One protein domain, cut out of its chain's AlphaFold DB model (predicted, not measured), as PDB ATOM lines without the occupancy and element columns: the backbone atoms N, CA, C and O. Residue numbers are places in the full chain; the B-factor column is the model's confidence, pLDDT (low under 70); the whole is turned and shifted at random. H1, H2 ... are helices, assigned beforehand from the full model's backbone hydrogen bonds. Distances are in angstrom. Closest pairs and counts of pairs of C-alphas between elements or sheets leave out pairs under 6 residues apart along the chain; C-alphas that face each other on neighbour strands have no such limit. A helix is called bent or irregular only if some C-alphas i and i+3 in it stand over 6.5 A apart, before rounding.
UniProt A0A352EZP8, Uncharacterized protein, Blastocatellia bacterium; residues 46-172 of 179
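AT A GLANCE: This is residues 46 to 172 of the 179 residues of an uncharacterized protein of Blastocatellia bacterium (UniProt A0A352EZP8). Four helices, H1 to H4, make a loosely knit body in which H1, H2 and H4 follow one another by contacts at about right angles, and H3 meets H4 at a corner; the small helix H6 lies off to one side, touching no other helix. Two long stretches have no named element: residues 72 to 94, whose C-alphas lie 13 to 25 A from the mean of all C-alphas, and residues 129 to 150, whose C-alphas lie 9 to 22 A from it. The printed part has 127 residues with seven named helices, H1 to H7 in that order, and no named strand. The class is all helix, though the helices hold 62 residues, under half. The whole is compact, with a radius of gyration of the C-alphas of 15.3 A, and spans 42 by 36 by 30 A.

IN THESE COORDINATES: H1, residues 46 to 55, begins at C-alpha 46 at (24.486, 14.066, 157.968) and is 14.3 A long. H2, residues 60 to 71, is 15.9 A long; it is neither bent nor irregular, but only just: C-alphas 67 and 70 are 6.4 A apart. H3, residues 95 to 103, measures 13.4 A and is irregular, with C-alphas 97 and 100 being 7.5 A apart. H4, residues 107 to 120, is the longest helix at 19.8 A and begins at (28.111, 21.084, 144.737). H5 is residues 125 to 128, H6 residues 151 to 159 at 12.1 A, and H7 residues 168 to 171, ending at (24.064, 5.912, 152.721).

HOW THE PARTS SIT: H4 is the hub, touching three helices. Its residues 112 to 116 touch residues 68 to 71 of H2, about perpendicular at 87 degrees; the closest C-alphas, of Leu 68 and Val 115, are 6.6 A apart. H3 and H4 touch only at the corner, with the closest C-alphas, of Ile 102 and Ala 109, 4.3 A apart. H4 and H5 only just touch, with 3 pairs of C-alphas within 8 A, the closest those of Glu 117 and Leu 125 at 6.8 A. H1 touches residues 60 to 64 of H2, about perpendicular at 80 degrees; the closest C-alphas, of Thr 50 and Pro 60, are 5.3 A apart. H1 and H4 are near each other, with 7 pairs of C-alphas within 10 A. H3 and H7 only just touch, with 3 pairs within 8 A, the closest the C-alphas of Asn 103 and Leu 168 at 7.3 A. H6 is apart from H7, and from H1 to H5. In H1, H4 and H6 every O i to N i+4 pair is within hydrogen-bond range; in H2 4 of 8 are, and in H3 1 of 5, beside 4 of 6 O i to N i+3 pairs; H5 and H7 are too short for an O i to N i+4 pair.

THE WHOLE: The two C-alphas farthest apart, of Gly 85 and Val 136, are 45.6 A apart. The printed part has no cut. The links H2 to H3 and H5 to H6 are long, with 23 and 22 residues. The mean pLDDT of the printed part is 87.9, and residues 74 to 88 are under 70.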
ATOM      1  N   THR A  46      25.821  13.952 157.353       95.75
ATOM      2  CA  THR A  46      24.486  14.066 157.968       95.75
ATOM      3  C   THR A  46      24.447  13.574 159.417       95.75
ATOM      4  O   THR A  46      23.799  14.208 160.255       95.75
ATOM      5  N   SER A  47      25.156  12.487 159.740       96.94
ATOM      6  CA  SER A  47      25.302  12.016 161.125       96.94
ATOM      7  C   SER A  47      26.142  12.978 161.946       96.94
ATOM      8  O   SER A  47      25.718  13.402 163.021       96.94
ATOM      9  N   TYR A  48      27.274  13.410 161.391       98.00
ATOM     10  CA  TYR A  48      28.168  14.362 162.032       98.00
ATOM     11  C   TYR A  48      27.425  15.646 162.403       98.00
ATOM     12  O   TYR A  48      27.479  16.100 163.543       98.00
ATOM     13  N   THR A  49      26.638  16.191 161.470       96.88
ATOM     14  CA  THR A  49      25.814  17.386 161.710       96.88
ATOM     15  C   THR A  49      24.755  17.139 162.786       96.88
ATOM     16  O   THR A  49      24.469  18.025 163.590       96.88
ATOM     17  N   THR A  50      24.191  15.929 162.846       96.56
ATOM     18  CA  THR A  50      23.223  15.539 163.881       96.56
ATOM     19  C   THR A  50      23.875  15.496 165.264       96.56
ATOM     20  O   THR A  50      23.343  16.079 166.211       96.56
ATOM     21  N   ARG A  51      25.057  14.882 165.384       97.69
ATOM     22  CA  ARG A  51      25.839  14.860 166.628       97.69
ATOM     23  C   ARG A  51      26.310  16.251 167.037       97.69
ATOM     24  O   ARG A  51      26.245  16.593 168.215       97.69
ATOM     25  N   LEU A  52      26.725  17.070 166.075       98.06
ATOM     26  CA  LEU A  52      27.112  18.456 166.310       98.06
ATOM     27  C   LEU A  52      25.931  19.271 166.852       98.06
ATOM     28  O   LEU A  52      26.083  19.977 167.846       98.06
ATOM     29  N   ALA A  53      24.739  19.126 166.263       97.75
ATOM     30  CA  ALA A  53      23.522  19.760 166.767       97.75
ATOM     31  C   ALA A  53      23.210  19.312 168.202       97.75
ATOM     32  O   ALA A  53      22.982  20.155 169.069       97.75
ATOM     33  N   ALA A  54      23.280  18.006 168.476       97.56
ATOM     34  CA  ALA A  54      23.050  17.453 169.808       97.56
ATOM     35  C   ALA A  54      24.047  17.988 170.852       97.56
ATOM     36  O   ALA A  54      23.646  18.307 171.973       97.56
ATOM     37  N   ALA A  55      25.323  18.145 170.483       97.38
ATOM     38  CA  ALA A  55      26.341  18.735 171.349       97.38
ATOM     39  C   ALA A  55      25.995  20.189 171.719       97.38
ATOM     40  O   ALA A  55      26.138  20.574 172.876       97.38
ATOM     41  N   HIS A  56      25.438  20.955 170.777       96.62
ATOM     42  CA  HIS A  56      24.937  22.322 170.989       96.62
ATOM     43  C   HIS A  56      23.518  22.406 171.570       96.62
ATOM     44  O   HIS A  56      22.970  23.499 171.687       96.62
ATOM     45  N   LYS A  57      22.891  21.275 171.926       96.81
ATOM     46  CA  LYS A  57      21.488  21.212 172.390       96.81
ATOM     47  C   LYS A  57      20.482  21.791 171.381       96.81
ATOM     48  O   LYS A  57      19.430  22.305 171.757       96.81
ATOM     49  N   LEU A  58      20.788  21.671 170.092       94.50
ATOM     50  CA  LEU A  58      19.927  22.064 168.982       94.50
ATOM     51  C   LEU A  58      19.340  20.827 168.300       94.50
ATOM     52  O   LEU A  58      19.945  19.755 168.279       94.50
ATOM     53  N   SER A  59      18.180  20.986 167.661       92.56
ATOM     54  CA  SER A  59      17.727  19.989 166.690       92.56
ATOM     55  C   SER A  59      18.525  20.121 165.383       92.56
ATOM     56  O   SER A  59      18.932  21.235 165.025       92.56
ATOM     57  N   PRO A  60      18.705  19.031 164.608       90.50
ATOM     58  CA  PRO A  60      19.388  19.099 163.314       90.50
ATOM     59  C   PRO A  60      18.760  20.123 162.363       90.50
ATOM     60  O   PRO A  60      19.471  20.856 161.685       90.50
ATOM     61  N   ALA A  61      17.428  20.241 162.367       86.19
ATOM     62  CA  ALA A  61      16.704  21.211 161.547       86.19
ATOM     63  C   ALA A  61      17.027  22.671 161.918       86.19
ATOM     64  O   ALA A  61      17.105  23.523 161.032       86.19
ATOM     65  N   VAL A  62      17.233  22.970 163.206       88.25
ATOM     66  CA  VAL A  62      17.624  24.313 163.662       88.25
ATOM     67  C   VAL A  62      19.064  24.616 163.265       88.25
ATOM     68  O   VAL A  62      19.306  25.680 162.697       88.25
ATOM     69  N   LEU A  63      19.998  23.687 163.499       92.69
ATOM     70  CA  LEU A  63      21.395  23.880 163.107       92.69
ATOM     71  C   LEU A  63      21.509  24.086 161.588       92.69
ATOM     72  O   LEU A  63      22.032  25.100 161.135       92.69
ATOM     73  N   LEU A  64      20.943  23.175 160.792       89.75
ATOM     74  CA  LEU A  64      20.970  23.262 159.333       89.75
ATOM     75  C   LEU A  64      20.255  24.520 158.823       89.75
ATOM     76  O   LEU A  64      20.818  25.266 158.033       89.75
ATOM     77  N   GLY A  65      19.022  24.776 159.264       86.06
ATOM     78  CA  GLY A  65      18.176  25.816 158.676       86.06
ATOM     79  C   GLY A  65      18.417  27.234 159.183       86.06
ATOM     80  O   GLY A  65      18.219  28.177 158.425       86.06
ATOM     81  N   ARG A  66      18.796  27.408 160.454       85.19
ATOM     82  CA  ARG A  66      18.917  28.739 161.081       85.19
ATOM     83  C   ARG A  66      20.352  29.179 161.319       85.19
ATOM     84  O   ARG A  66      20.580  30.376 161.419       85.19
ATOM     85  N   VAL A  67      21.292  28.240 161.419       89.88
ATOM     86  CA  VAL A  67      22.709  28.561 161.649       89.88
ATOM     87  C   VAL A  67      23.494  28.431 160.351       89.88
ATOM     88  O   VAL A  67      24.127  29.383 159.917       89.88
ATOM     89  N   LEU A  68      23.419  27.269 159.702       91.00
ATOM     90  CA  LEU A  68      24.276  26.945 158.564       91.00
ATOM     91  C   LEU A  68      23.750  27.504 157.234       91.00
ATOM     92  O   LEU A  68      24.492  28.158 156.507       91.00
ATOM     93  N   ALA A  69      22.474  27.281 156.906       86.94
ATOM     94  CA  ALA A  69      21.900  27.698 155.625       86.94
ATOM     95  C   ALA A  69      22.008  29.215 155.348       86.94
ATOM     96  O   ALA A  69      22.294  29.559 154.202       86.94
ATOM     97  N   PRO A  70      21.839  30.134 156.327       85.62
ATOM     98  CA  PRO A  70      22.004  31.575 156.093       85.62
ATOM     99  C   PRO A  70      23.415  31.993 155.675       85.62
ATOM    100  O   PRO A  70      23.577  33.041 155.057       85.62
ATOM    101  N   LEU A  71      24.424  31.183 156.006       88.62
ATOM    102  CA  LEU A  71      25.826  31.423 155.662       88.62
ATOM    103  C   LEU A  71      26.192  30.868 154.281       88.62
ATOM    104  O   LEU A  71      27.290  31.105 153.788       88.62
ATOM    105  N   MET A  72      25.287  30.122 153.643       83.56
ATOM    106  CA  MET A  72      25.490  29.648 152.283       83.56
ATOM    107  C   MET A  72      25.214  30.769 151.285       83.56
ATOM    108  O   MET A  72      24.135  31.356 151.279       83.56
ATOM    109  N   GLU A  73      26.143  30.989 150.354       70.38
ATOM    110  CA  GLU A  73      26.003  31.991 149.284       70.38
ATOM    111  C   GLU A  73      24.729  31.795 148.444       70.38
ATOM    112  O   GLU A  73      24.147  32.744 147.914       70.38
ATOM    113  N   LYS A  74      24.264  30.545 148.317       66.75
ATOM    114  CA  LYS A  74      23.136  30.191 147.461       66.75
ATOM    115  C   LYS A  74      21.845  30.015 148.271       66.75
ATOM    116  O   LYS A  74      21.624  28.997 148.923       66.75
ATOM    117  N   LYS A  75      20.932  30.984 148.133       63.34
ATOM    118  CA  LYS A  75      19.652  31.083 148.869       63.34
ATOM    119  C   LYS A  75      18.590  30.022 148.531       63.34
ATOM    120  O   LYS A  75      17.512  30.055 149.117       63.34
ATOM    121  N   TYR A  76      18.836  29.080 147.615       60.53
ATOM    122  CA  TYR A  76      17.808  28.106 147.202       60.53
ATOM    123  C   TYR A  76      17.382  27.146 148.329       60.53
ATOM    124  O   TYR A  76      16.291  26.584 148.279       60.53
ATOM    125  N   TRP A  77      18.187  27.011 149.387       63.56
ATOM    126  CA  TRP A  77      17.814  26.278 150.602       63.56
ATOM    127  C   TRP A  77      16.920  27.072 151.557       63.56
ATOM    128  O   TRP A  77      16.163  26.468 152.311       63.56
ATOM    129  N   LEU A  78      16.983  28.405 151.507       61.00
ATOM    130  CA  LEU A  78      16.361  29.334 152.460       61.00
ATOM    131  C   LEU A  78      14.920  29.712 152.098       61.00
ATOM    132  O   LEU A  78      14.374  30.675 152.623       61.00
ATOM    133  N   GLN A  79      14.278  28.957 151.209       61.66
ATOM    134  CA  GLN A  79      12.880  29.190 150.831       61.66
ATOM    135  C   GLN A  79      11.879  28.596 151.840       61.66
ATOM    136  O   GLN A  79      10.690  28.481 151.548       61.66
ATOM    137  N   GLY A  80      12.349  28.178 153.019       60.50
ATOM    138  CA  GLY A  80      11.481  27.778 154.119       60.50
ATOM    139  C   GLY A  80      10.762  28.986 154.728       60.50
ATOM    140  O   GLY A  80      11.296  30.089 154.776       60.50
ATOM    141  N   GLY A  81       9.544  28.789 155.232       59.66
ATOM    142  CA  GLY A  81       8.736  29.856 155.839       59.66
ATOM    143  C   GLY A  81       9.204  30.329 157.226       59.66
ATOM    144  O   GLY A  81       8.413  30.940 157.950       59.66
ATOM    145  N   ALA A  82      10.434  30.015 157.655       64.69
ATOM    146  CA  ALA A  82      10.938  30.456 158.954       64.69
ATOM    147  C   ALA A  82      11.059  31.980 159.008       64.69
ATOM    148  O   ALA A  82      11.755  32.606 158.213       64.69
ATOM    149  N   ARG A  83      10.408  32.564 160.008       66.25
ATOM    150  CA  ARG A  83      10.527  33.969 160.387       66.25
ATOM    151  C   ARG A  83      10.874  34.021 161.877       66.25
ATOM    152  O   ARG A  83      10.572  33.057 162.593       66.25
ATOM    153  N   PRO A  84      11.495  35.104 162.373       63.03
ATOM    154  CA  PRO A  84      11.661  35.299 163.809       63.03
ATOM    155  C   PRO A  84      10.319  35.095 164.532       63.03
ATOM    156  O   PRO A  84       9.301  35.638 164.114       63.03
ATOM    157  N   GLY A  85      10.299  34.243 165.561       67.00
ATOM    158  CA  GLY A  85       9.083  33.905 166.316       67.00
ATOM    159  C   GLY A  85       8.196  32.792 165.734       67.00
ATOM    160  O   GLY A  85       7.264  32.371 166.412       67.00
ATOM    161  N   THR A  86       8.474  32.251 164.538       68.88
ATOM    162  CA  THR A  86       7.694  31.122 163.989       68.88
ATOM    163  C   THR A  86       8.365  29.768 164.233       68.88
ATOM    164  O   THR A  86       9.591  29.646 164.334       68.88
ATOM    165  N   ARG A  87       7.548  28.707 164.292       66.06
ATOM    166  CA  ARG A  87       8.003  27.302 164.306       66.06
ATOM    167  C   ARG A  87       8.329  26.762 162.903       66.06
ATOM    168  O   ARG A  87       8.576  25.571 162.753       66.06
ATOM    169  N   GLY A  88       8.321  27.620 161.879       65.44
ATOM    170  CA  GLY A  88       8.615  27.226 160.503       65.44
ATOM    171  C   GLY A  88      10.050  26.718 160.334       65.44
ATOM    172  O   GLY A  88      10.974  27.188 161.011       65.44
ATOM    173  N   SER A  89      10.228  25.766 159.414       70.69
ATOM    174  CA  SER A  89      11.544  25.302 158.963       70.69
ATOM    175  C   SER A  89      12.264  26.417 158.207       70.69
ATOM    176  O   SER A  89      11.669  27.064 157.345       70.69
ATOM    177  N   GLY A  90      13.545  26.640 158.523       71.88
ATOM    178  CA  GLY A  90      14.412  27.533 157.737       71.88
ATOM    179  C   GLY A  90      14.829  26.927 156.400       71.88
ATOM    180  O   GLY A  90      15.265  27.633 155.500       71.88
ATOM    181  N   LEU A  91      14.652  25.614 156.265       76.94
ATOM    182  CA  LEU A  91      14.933  24.861 155.056       76.94
ATOM    183  C   LEU A  91      13.671  24.769 154.198       76.94
ATOM    184  O   LEU A  91      12.573  24.567 154.726       76.94
ATOM    185  N   SER A  92      13.850  24.875 152.884       75.06
ATOM    186  CA  SER A  92      12.811  24.633 151.879       75.06
ATOM    187  C   SER A  92      12.155  23.258 152.063       75.06
ATOM    188  O   SER A  92      12.816  22.300 152.462       75.06
ATOM    189  N   ASN A  93      10.880  23.122 151.686       71.75
ATOM    190  CA  ASN A  93      10.183  21.827 151.649       71.75
ATOM    191  C   ASN A  93      10.903  20.798 150.756       71.75
ATOM    192  O   ASN A  93      10.789  19.597 150.978       71.75
ATOM    193  N   SER A  94      11.693  21.268 149.787       71.94
ATOM    194  CA  SER A  94      12.542  20.438 148.927       71.94
ATOM    195  C   SER A  94      13.808  19.922 149.638       71.94
ATOM    196  O   SER A  94      14.575  19.142 149.086       71.94
ATOM    197  N   PHE A  95      14.082  20.336 150.876       77.81
ATOM    198  CA  PHE A  95      15.279  19.890 151.586       77.81
ATOM    199  C   PHE A  95      15.274  18.382 151.845       77.81
ATOM    200  O   PHE A  95      16.299  17.734 151.653       77.81
ATOM    201  N   SER A  96      14.132  17.802 152.222       73.75
ATOM    202  CA  SER A  96      14.020  16.363 152.499       73.75
ATOM    203  C   SER A  96      14.396  15.507 151.286       73.75
ATOM    204  O   SER A  96      15.091  14.505 151.436       73.75
ATOM    205  N   THR A  97      14.021  15.935 150.078       73.31
ATOM    206  CA  THR A  97      14.335  15.225 148.829       73.31
ATOM    207  C   THR A  97      15.815  15.325 148.452       73.31
ATOM    208  O   THR A  97      16.355  14.421 147.809       73.31
ATOM    209  N   HIS A  98      16.503  16.379 148.900       78.19
ATOM    210  CA  HIS A  98      17.910  16.628 148.590       78.19
ATOM    211  C   HIS A  98      18.872  16.351 149.754       78.19
ATOM    212  O   HIS A  98      20.083  16.450 149.563       78.19
ATOM    213  N   ALA A  99      18.386  15.967 150.938       83.06
ATOM    214  CA  ALA A  99      19.215  15.759 152.127       83.06
ATOM    215  C   ALA A  99      20.333  14.725 151.896       83.06
ATOM    216  O   ALA A  99      21.458  14.914 152.352       83.06
ATOM    217  N   LYS A 100      20.073  13.680 151.099       87.38
ATOM    218  CA  LYS A 100      21.089  12.684 150.707       87.38
ATOM    219  C   LYS A 100      22.270  13.281 149.933       87.38
ATOM    220  O   LYS A 100      23.381  12.774 150.024       87.38
ATOM    221  N   ALA A 101      22.059  14.384 149.212       89.94
ATOM    222  CA  ALA A 101      23.111  15.046 148.447       89.94
ATOM    223  C   ALA A 101      24.151  15.752 149.339       89.94
ATOM    224  O   ALA A 101      25.210  16.118 148.833       89.94
ATOM    225  N   ILE A 102      23.884  15.908 150.644       92.75
ATOM    226  CA  ILE A 102      24.854  16.402 151.638       92.75
ATOM    227  C   ILE A 102      26.035  15.435 151.770       92.75
ATOM    228  O   ILE A 102      27.176  15.874 151.841       92.75
ATOM    229  N   ASN A 103      25.777  14.128 151.724       95.12
ATOM    230  CA  ASN A 103      26.818  13.093 151.730       95.12
ATOM    231  C   ASN A 103      27.393  12.837 150.324       95.12
ATOM    232  O   ASN A 103      28.212  11.942 150.137       95.12
ATOM    233  N   GLY A 104      26.928  13.599 149.331       92.94
ATOM    234  CA  GLY A 104      27.191  13.418 147.912       92.94
ATOM    235  C   GLY A 104      28.605  13.750 147.449       92.94
ATOM    236  O   GLY A 104      29.505  14.065 148.217       92.94
ATOM    237  N   THR A 105      28.757  13.718 146.131       91.88
ATOM    238  CA  THR A 105      29.964  14.092 145.375       91.88
ATOM    239  C   THR A 105      29.879  15.506 144.780       91.88
ATOM    240  O   THR A 105      30.825  16.009 144.177       91.88
ATOM    241  N   GLY A 106      28.703  16.130 144.863       89.88
ATOM    242  CA  GLY A 106      28.364  17.321 144.093       89.88
ATOM    243  C   GLY A 106      28.541  18.637 144.847       89.88
ATOM    244  O   GLY A 106      28.993  18.706 145.987       89.88
ATOM    245  N   VAL A 107      28.087  19.711 144.199       89.38
ATOM    246  CA  VAL A 107      28.111  21.084 144.737       89.38
ATOM    247  C   VAL A 107      27.368  21.200 146.072       89.38
ATOM    248  O   VAL A 107      27.779  21.971 146.929       89.38
ATOM    249  N   ILE A 108      26.303  20.418 146.281       88.75
ATOM    250  CA  ILE A 108      25.545  20.429 147.540       88.75
ATOM    251  C   ILE A 108      26.435  19.999 148.711       88.75
ATOM    252  O   ILE A 108      26.527  20.739 149.689       88.75
ATOM    253  N   ALA A 109      27.123  18.860 148.590       92.88
ATOM    254  CA  ALA A 109      28.059  18.382 149.604       92.88
ATOM    255  C   ALA A 109      29.167  19.410 149.867       92.88
ATOM    256  O   ALA A 109      29.397  19.765 151.018       92.88
ATOM    257  N   ARG A 110      29.781  19.973 148.810       93.38
ATOM    258  CA  ARG A 110      30.826  21.010 148.941       93.38
ATOM    259  C   ARG A 110      30.355  22.246 149.704       93.38
ATOM    260  O   ARG A 110      31.073  22.732 150.571       93.38
ATOM    261  N   ASN A 111      29.156  22.739 149.402       91.69
ATOM    262  CA  ASN A 111      28.616  23.925 150.062       91.69
ATOM    263  C   ASN A 111      28.393  23.675 151.559       91.69
ATOM    264  O   ASN A 111      28.773  24.505 152.378       91.69
ATOM    265  N   TRP A 112      27.785  22.537 151.918       92.62
ATOM    266  CA  TRP A 112      27.559  22.179 153.324       92.62
ATOM    267  C   TRP A 112      28.868  21.958 154.065       92.62
ATOM    268  O   TRP A 112      29.055  22.498 155.153       92.62
ATOM    269  N   LEU A 113      29.782  21.215 153.445       95.12
ATOM    270  CA  LEU A 113      31.094  20.933 153.995       95.12
ATOM    271  C   LEU A 113      31.863  22.220 154.300       95.12
ATOM    272  O   LEU A 113      32.300  22.391 155.430       95.12
ATOM    273  N   SER A 114      31.953  23.140 153.334       94.75
ATOM    274  CA  SER A 114      32.696  24.400 153.476       94.75
ATOM    275  C   SER A 114      32.230  25.220 154.683       94.75
ATOM    276  O   SER A 114      33.044  25.651 155.503       94.75
ATOM    277  N   VAL A 115      30.911  25.378 154.856       94.94
ATOM    278  CA  VAL A 115      30.355  26.113 156.002       94.94
ATOM    279  C   VAL A 115      30.654  25.382 157.313       94.94
ATOM    280  O   VAL A 115      31.113  26.001 158.271       94.94
ATOM    281  N   ILE A 116      30.430  24.067 157.377       96.44
ATOM    282  CA  ILE A 116      30.634  23.291 158.609       96.44
ATOM    283  C   ILE A 116      32.113  23.286 159.017       96.44
ATOM    284  O   ILE A 116      32.422  23.523 160.185       96.44
ATOM    285  N   GLU A 117      33.029  23.054 158.080       96.56
ATOM    286  CA  GLU A 117      34.478  23.072 158.313       96.56
ATOM    287  C   GLU A 117      34.952  24.443 158.802       96.56
ATOM    288  O   GLU A 117      35.651  24.520 159.812       96.56
ATOM    289  N   THR A 118      34.473  25.524 158.180       95.38
ATOM    290  CA  THR A 118      34.785  26.899 158.602       95.38
ATOM    291  C   THR A 118      34.343  27.160 160.041       95.38
ATOM    292  O   THR A 118      35.118  27.657 160.859       95.38
ATOM    293  N   LEU A 119      33.107  26.796 160.391       96.19
ATOM    294  CA  LEU A 119      32.557  27.073 161.719       96.19
ATOM    295  C   LEU A 119      33.135  26.181 162.822       96.19
ATOM    296  O   LEU A 119      33.196  26.607 163.977       96.19
ATOM    297  N   THR A 120      33.535  24.956 162.480       96.81
ATOM    298  CA  THR A 120      34.141  23.992 163.415       96.81
ATOM    299  C   THR A 120      35.666  24.088 163.471       96.81
ATOM    300  O   THR A 120      36.273  23.467 164.341       96.81
ATOM    301  N   MET A 121      36.283  24.876 162.579       95.81
ATOM    302  CA  MET A 121      37.734  24.938 162.362       95.81
ATOM    303  C   MET A 121      38.343  23.557 162.072       95.81
ATOM    304  O   MET A 121      39.358  23.164 162.651       95.81
ATOM    305  N   ARG A 122      37.689  22.805 161.182       95.00
ATOM    306  CA  ARG A 122      38.136  21.490 160.702       95.00
ATOM    307  C   ARG A 122      38.454  21.528 159.218       95.00
ATOM    308  O   ARG A 122      38.010  22.418 158.511       95.00
ATOM    309  N   ASN A 123      39.223  20.550 158.757       94.81
ATOM    310  CA  ASN A 123      39.627  20.418 157.355       94.81
ATOM    311  C   ASN A 123      39.652  18.957 156.876       94.81
ATOM    312  O   ASN A 123      40.250  18.650 155.844       94.81
ATOM    313  N   ASP A 124      39.077  18.039 157.651       94.94
ATOM    314  CA  ASP A 124      39.080  16.599 157.404       94.94
ATOM    315  C   ASP A 124      37.673  16.026 157.173       94.94
ATOM    316  O   ASP A 124      37.533  14.844 156.857       94.94
ATOM    317  N   LEU A 125      36.623  16.848 157.262       97.19
ATOM    318  CA  LEU A 125      35.236  16.396 157.134       97.19
ATOM    319  C   LEU A 125      34.880  16.017 155.691       97.19
ATOM    320  O   LEU A 125      33.854  15.378 155.459       97.19
ATOM    321  N   ARG A 126      35.738  16.327 154.706       96.00
ATOM    322  CA  ARG A 126      35.586  15.831 153.325       96.00
ATOM    323  C   ARG A 126      35.450  14.309 153.254       96.00
ATOM    324  O   ARG A 126      34.725  13.813 152.395       96.00
ATOM    325  N   PHE A 127      36.091  13.580 154.169       96.19
ATOM    326  CA  PHE A 127      36.028  12.117 154.233       96.19
ATOM    327  C   PHE A 127      34.698  11.594 154.797       96.19
ATOM    328  O   PHE A 127      34.397  10.418 154.641       96.19
ATOM    329  N   SER A 128      33.871  12.468 155.376       97.12
ATOM    330  CA  SER A 128      32.489  12.173 155.777       97.12
ATOM    331  C   SER A 128      31.485  12.314 154.623       97.12
ATOM    332  O   SER A 128      30.271  12.286 154.831       97.12
ATOM    333  N   THR A 129      31.970  12.482 153.391       96.62
ATOM    334  CA  THR A 129      31.167  12.601 152.168       96.62
ATOM    335  C   THR A 129      31.762  11.748 151.053       96.62
ATOM    336  O   THR A 129      32.899  11.289 151.149       96.62
ATOM    337  N   MET A 130      31.033  11.598 149.948       95.38
ATOM    338  CA  MET A 130      31.538  10.946 148.739       95.38
ATOM    339  C   MET A 130      32.403  11.865 147.864       95.38
ATOM    340  O   MET A 130      32.833  11.438 146.798       95.38
ATOM    341  N   LEU A 131      32.711  13.100 148.284       95.00
ATOM    342  CA  LEU A 131      33.562  14.023 147.518       95.00
ATOM    343  C   LEU A 131      34.908  13.432 147.065       95.00
ATOM    344  O   LEU A 131      35.257  13.665 145.910       95.00
ATOM    345  N   PRO A 132      35.641  12.643 147.880       94.12
ATOM    346  CA  PRO A 132      36.883  12.006 147.429       94.12
ATOM    347  C   PRO A 132      36.701  11.040 146.248       94.12
ATOM    348  O   PRO A 132      37.662  10.732 145.556       94.12
ATOM    349  N   TRP A 133      35.474  10.574 146.010       92.44
ATOM    350  CA  TRP A 133      35.118   9.612 144.967       92.44
ATOM    351  C   TRP A 133      34.401  10.256 143.775       92.44
ATOM    352  O   TRP A 133      33.904   9.540 142.904       92.44
ATOM    353  N   ALA A 134      34.315  11.591 143.734       92.19
ATOM    354  CA  ALA A 134      33.516  12.323 142.753       92.19
ATOM    355  C   ALA A 134      33.913  12.040 141.297       92.19
ATOM    356  O   ALA A 134      33.035  12.010 140.437       92.19
ATOM    357  N   ASP A 135      35.201  11.791 141.050       90.69
ATOM    358  CA  ASP A 135      35.749  11.548 139.711       90.69
ATOM    359  C   ASP A 135      35.864  10.051 139.366       90.69
ATOM    360  O   ASP A 135      36.240   9.696 138.253       90.69
ATOM    361  N   VAL A 136      35.540   9.163 140.314       90.19
ATOM    362  CA  VAL A 136      35.708   7.704 140.174       90.19
ATOM    363  C   VAL A 136      34.365   6.986 140.071       90.19
ATOM    364  O   VAL A 136      34.225   6.038 139.301       90.19
ATOM    365  N   LEU A 137      33.363   7.417 140.843       85.69
ATOM    366  CA  LEU A 137      32.075   6.732 140.933       85.69
ATOM    367  C   LEU A 137      30.984   7.452 140.140       85.69
ATOM    368  O   LEU A 137      30.854   8.676 140.168       85.69
ATOM    369  N   SER A 138      30.127   6.668 139.482       80.06
ATOM    370  CA  SER A 138      28.914   7.198 138.860       80.06
ATOM    371  C   SER A 138      27.950   7.716 139.924       80.06
ATOM    372  O   SER A 138      27.656   7.050 140.914       80.06
ATOM    373  N   LEU A 139      27.403   8.909 139.692       75.88
ATOM    374  CA  LEU A 139      26.495   9.563 140.637       75.88
ATOM    375  C   LEU A 139      25.062   9.034 140.545       75.88
ATOM    376  O   LEU A 139      24.242   9.274 141.436       75.88
ATOM    377  N   ARG A 140      24.729   8.348 139.445       79.69
ATOM    378  CA  ARG A 140      23.371   7.853 139.215       79.69
ATOM    379  C   ARG A 140      23.075   6.722 140.186       79.69
ATOM    380  O   ARG A 140      23.744   5.701 140.168       79.69
ATOM    381  N   ASN A 141      22.025   6.900 140.985       84.38
ATOM    382  CA  ASN A 141      21.518   5.903 141.931       84.38
ATOM    383  C   ASN A 141      22.513   5.436 143.011       84.38
ATOM    384  O   ASN A 141      22.261   4.411 143.636       84.38
ATOM    385  N   LEU A 142      23.575   6.208 143.277       90.19
ATOM    386  CA  LEU A 142      24.587   5.880 144.288       90.19
ATOM    387  C   LEU A 142      24.005   5.807 145.709       90.19
ATOM    388  O   LEU A 142      24.379   4.949 146.503       90.19
ATOM    389  N   PHE A 143      23.079   6.712 146.032       92.06
ATOM    390  CA  PHE A 143      22.503   6.830 147.370       92.06
ATOM    391  C   PHE A 143      21.153   6.137 147.491       92.06
ATOM    392  O   PHE A 143      20.316   6.193 146.582       92.06
ATOM    393  N   ARG A 144      20.901   5.583 148.678       91.75
ATOM    394  CA  ARG A 144      19.579   5.096 149.077       91.75
ATOM    395  C   ARG A 144      18.551   6.227 149.078       91.75
ATOM    396  O   ARG A 144      18.865   7.397 149.298       91.75
ATOM    397  N   GLN A 145      17.295   5.858 148.834       88.19
ATOM    398  CA  GLN A 145      16.156   6.773 148.986       88.19
ATOM    399  C   GLN A 145      15.675   6.838 150.435       88.19
ATOM    400  O   GLN A 145      15.171   7.865 150.881       88.19
ATOM    401  N   THR A 146      15.852   5.742 151.166       88.81
ATOM    402  CA  THR A 146      15.490   5.599 152.570       88.81
ATOM    403  C   THR A 146      16.741   5.370 153.404       88.81
ATOM    404  O   THR A 146      17.748   4.846 152.929       88.81
ATOM    405  N   ARG A 147      16.685   5.791 154.665       89.75
ATOM    406  CA  ARG A 147      17.749   5.524 155.630       89.75
ATOM    407  C   ARG A 147      17.855   4.013 155.870       89.75
ATOM    408  O   ARG A 147      16.832   3.355 156.031       89.75
ATOM    409  N   ALA A 148      19.079   3.500 155.920       92.88
ATOM    410  CA  ALA A 148      19.390   2.131 156.315       92.88
ATOM    411  C   ALA A 148      20.319   2.149 157.534       92.88
ATOM    412  O   ALA A 148      21.095   3.089 157.709       92.88
ATOM    413  N   TRP A 149      20.208   1.130 158.380       94.81
ATOM    414  CA  TRP A 149      21.063   0.939 159.548       94.81
ATOM    415  C   TRP A 149      21.120  -0.542 159.918       94.81
ATOM    416  O   TRP A 149      20.234  -1.311 159.542       94.81
ATOM    417  N   CYS A 150      22.140  -0.930 160.682       95.56
ATOM    418  CA  CYS A 150      22.221  -2.252 161.293       95.56
ATOM    419  C   CYS A 150      21.789  -2.165 162.771       95.56
ATOM    420  O   CYS A 150      22.488  -1.520 163.559       95.56
ATOM    421  N   PRO A 151      20.664  -2.792 163.177       95.69
ATOM    422  CA  PRO A 151      20.234  -2.804 164.576       95.69
ATOM    423  C   PRO A 151      21.273  -3.431 165.511       95.69
ATOM    424  O   PRO A 151      21.483  -2.920 166.606       95.69
ATOM    425  N   SER A 152      21.957  -4.489 165.062       96.62
ATOM    426  CA  SER A 152      22.991  -5.165 165.850       96.62
ATOM    427  C   SER A 152      24.195  -4.263 166.109       96.62
ATOM    428  O   SER A 152      24.635  -4.186 167.249       96.62
ATOM    429  N   CYS A 153      24.669  -3.510 165.107       95.38
ATOM    430  CA  CYS A 153      25.752  -2.541 165.314       95.38
ATOM    431  C   CYS A 153      25.348  -1.440 166.295       95.38
ATOM    432  O   CYS A 153      26.135  -1.063 167.155       95.38
ATOM    433  N   TYR A 154      24.118  -0.928 166.196       95.88
ATOM    434  CA  TYR A 154      23.628   0.057 167.160       95.88
ATOM    435  C   TYR A 154      23.545  -0.494 168.579       95.88
ATOM    436  O   TYR A 154      23.950   0.206 169.508       95.88
ATOM    437  N   GLU A 155      23.050  -1.719 168.756       97.12
ATOM    438  CA  GLU A 155      22.985  -2.328 170.084       97.12
ATOM    439  C   GLU A 155      24.383  -2.615 170.635       97.12
ATOM    440  O   GLU A 155      24.645  -2.318 171.795       97.12
ATOM    441  N   GLU A 156      25.310  -3.096 169.807       96.94
ATOM    442  CA  GLU A 156      26.702  -3.310 170.200       96.94
ATOM    443  C   GLU A 156      27.375  -1.999 170.627       96.94
ATOM    444  O   GLU A 156      27.979  -1.927 171.699       96.94
ATOM    445  N   TRP A 157      27.245  -0.933 169.833       96.69
ATOM    446  CA  TRP A 157      27.809   0.371 170.187       96.69
ATOM    447  C   TRP A 157      27.197   0.913 171.474       96.69
ATOM    448  O   TRP A 157      27.917   1.433 172.326       96.69
ATOM    449  N   ARG A 158      25.882   0.752 171.654       96.56
ATOM    450  CA  ARG A 158      25.184   1.141 172.880       96.56
ATOM    451  C   ARG A 158      25.677   0.345 174.091       96.56
ATOM    452  O   ARG A 158      25.987   0.957 175.112       96.56
ATOM    453  N   ALA A 159      25.757  -0.981 173.985       97.94
ATOM    454  CA  ALA A 159      26.194  -1.875 175.056       97.94
ATOM    455  C   ALA A 159      27.651  -1.614 175.469       97.94
ATOM    456  O   ALA A 159      27.989  -1.704 176.646       97.94
ATOM    457  N   ASN A 160      28.491  -1.214 174.511       97.44
ATOM    458  CA  ASN A 160      29.899  -0.894 174.731       97.44
ATOM    459  C   ASN A 160      30.162   0.592 175.040       97.44
ATOM    460  O   ASN A 160      31.318   1.016 175.032       97.44
ATOM    461  N   TYR A 161      29.122   1.400 175.284       96.12
ATOM    462  CA  TYR A 161      29.227   2.847 175.538       96.12
ATOM    463  C   TYR A 161      30.021   3.614 174.466       96.12
ATOM    464  O   TYR A 161      30.666   4.630 174.737       96.12
ATOM    465  N   GLN A 162      29.975   3.130 173.227       95.50
ATOM    466  CA  GLN A 162      30.615   3.771 172.093       95.50
ATOM    467  C   GLN A 162      29.764   4.933 171.580       95.50
ATOM    468  O   GLN A 162      28.555   5.029 171.805       95.50
ATOM    469  N   ILE A 163      30.412   5.842 170.853       94.56
ATOM    470  CA  ILE A 163      29.702   6.904 170.143       94.56
ATOM    471  C   ILE A 163      28.802   6.255 169.089       94.56
ATOM    472  O   ILE A 163      29.294   5.570 168.199       94.56
ATOM    473  N   VAL A 164      27.502   6.538 169.152       95.69
ATOM    474  CA  VAL A 164      26.532   6.128 168.127       95.69
ATOM    475  C   VAL A 164      26.507   7.165 167.006       95.69
ATOM    476  O   VAL A 164      26.344   8.362 167.259       95.69
ATOM    477  N   TYR A 165      26.679   6.712 165.768       96.06
ATOM    478  CA  TYR A 165      26.678   7.538 164.560       96.06
ATOM    479  C   TYR A 165      26.214   6.719 163.345       96.06
ATOM    480  O   TYR A 165      26.113   5.502 163.432       96.06
ATOM    481  N   GLU A 166      25.943   7.358 162.207       95.88
ATOM    482  CA  GLU A 166      25.636   6.658 160.948       95.88
ATOM    483  C   GLU A 166      26.861   6.674 160.024       95.88
ATOM    484  O   GLU A 166      27.235   7.757 159.544       95.88
ATOM    485  N   PRO A 167      27.480   5.509 159.746       97.00
ATOM    486  CA  PRO A 167      28.529   5.383 158.744       97.00
ATOM    487  C   PRO A 167      28.090   5.914 157.376       97.00
ATOM    488  O   PRO A 167      26.962   5.692 156.935       97.00
ATOM    489  N   LEU A 168      29.007   6.565 156.658       96.50
ATOM    490  CA  LEU A 168      28.813   6.997 155.273       96.50
ATOM    491  C   LEU A 168      28.436   5.822 154.369       96.50
ATOM    492  O   LEU A 168      27.581   5.966 153.496       96.50
ATOM    493  N   LEU A 169      29.011   4.649 154.638       95.69
ATOM    494  CA  LEU A 169      28.734   3.409 153.925       95.69
ATOM    495  C   LEU A 169      27.230   3.073 153.886       95.69
ATOM    496  O   LEU A 169      26.715   2.689 152.842       95.69
ATOM    497  N   TRP A 170      26.492   3.309 154.977       95.69
ATOM    498  CA  TRP A 170      25.051   3.022 155.055       95.69
ATOM    499  C   TRP A 170      24.190   3.946 154.189       95.69
ATOM    500  O   TRP A 170      23.005   3.687 153.983       95.69
ATOM    501  N   THR A 171      24.764   5.026 153.659       94.62
ATOM    502  CA  THR A 171      24.064   5.912 152.721       94.62
ATOM    503  C   THR A 171      24.035   5.343 151.301       94.62
ATOM    504  O   THR A 171      23.197   5.759 150.493       94.62
ATOM    505  N   LEU A 172      24.916   4.383 150.993       93.75
ATOM    506  CA  LEU A 172      25.084   3.809 149.663       93.75
ATOM    507  C   LEU A 172      24.033   2.739 149.379       93.75
ATOM    508  O   LEU A 172      23.709   1.907 150.229       93.75
TER     509      LEU A 172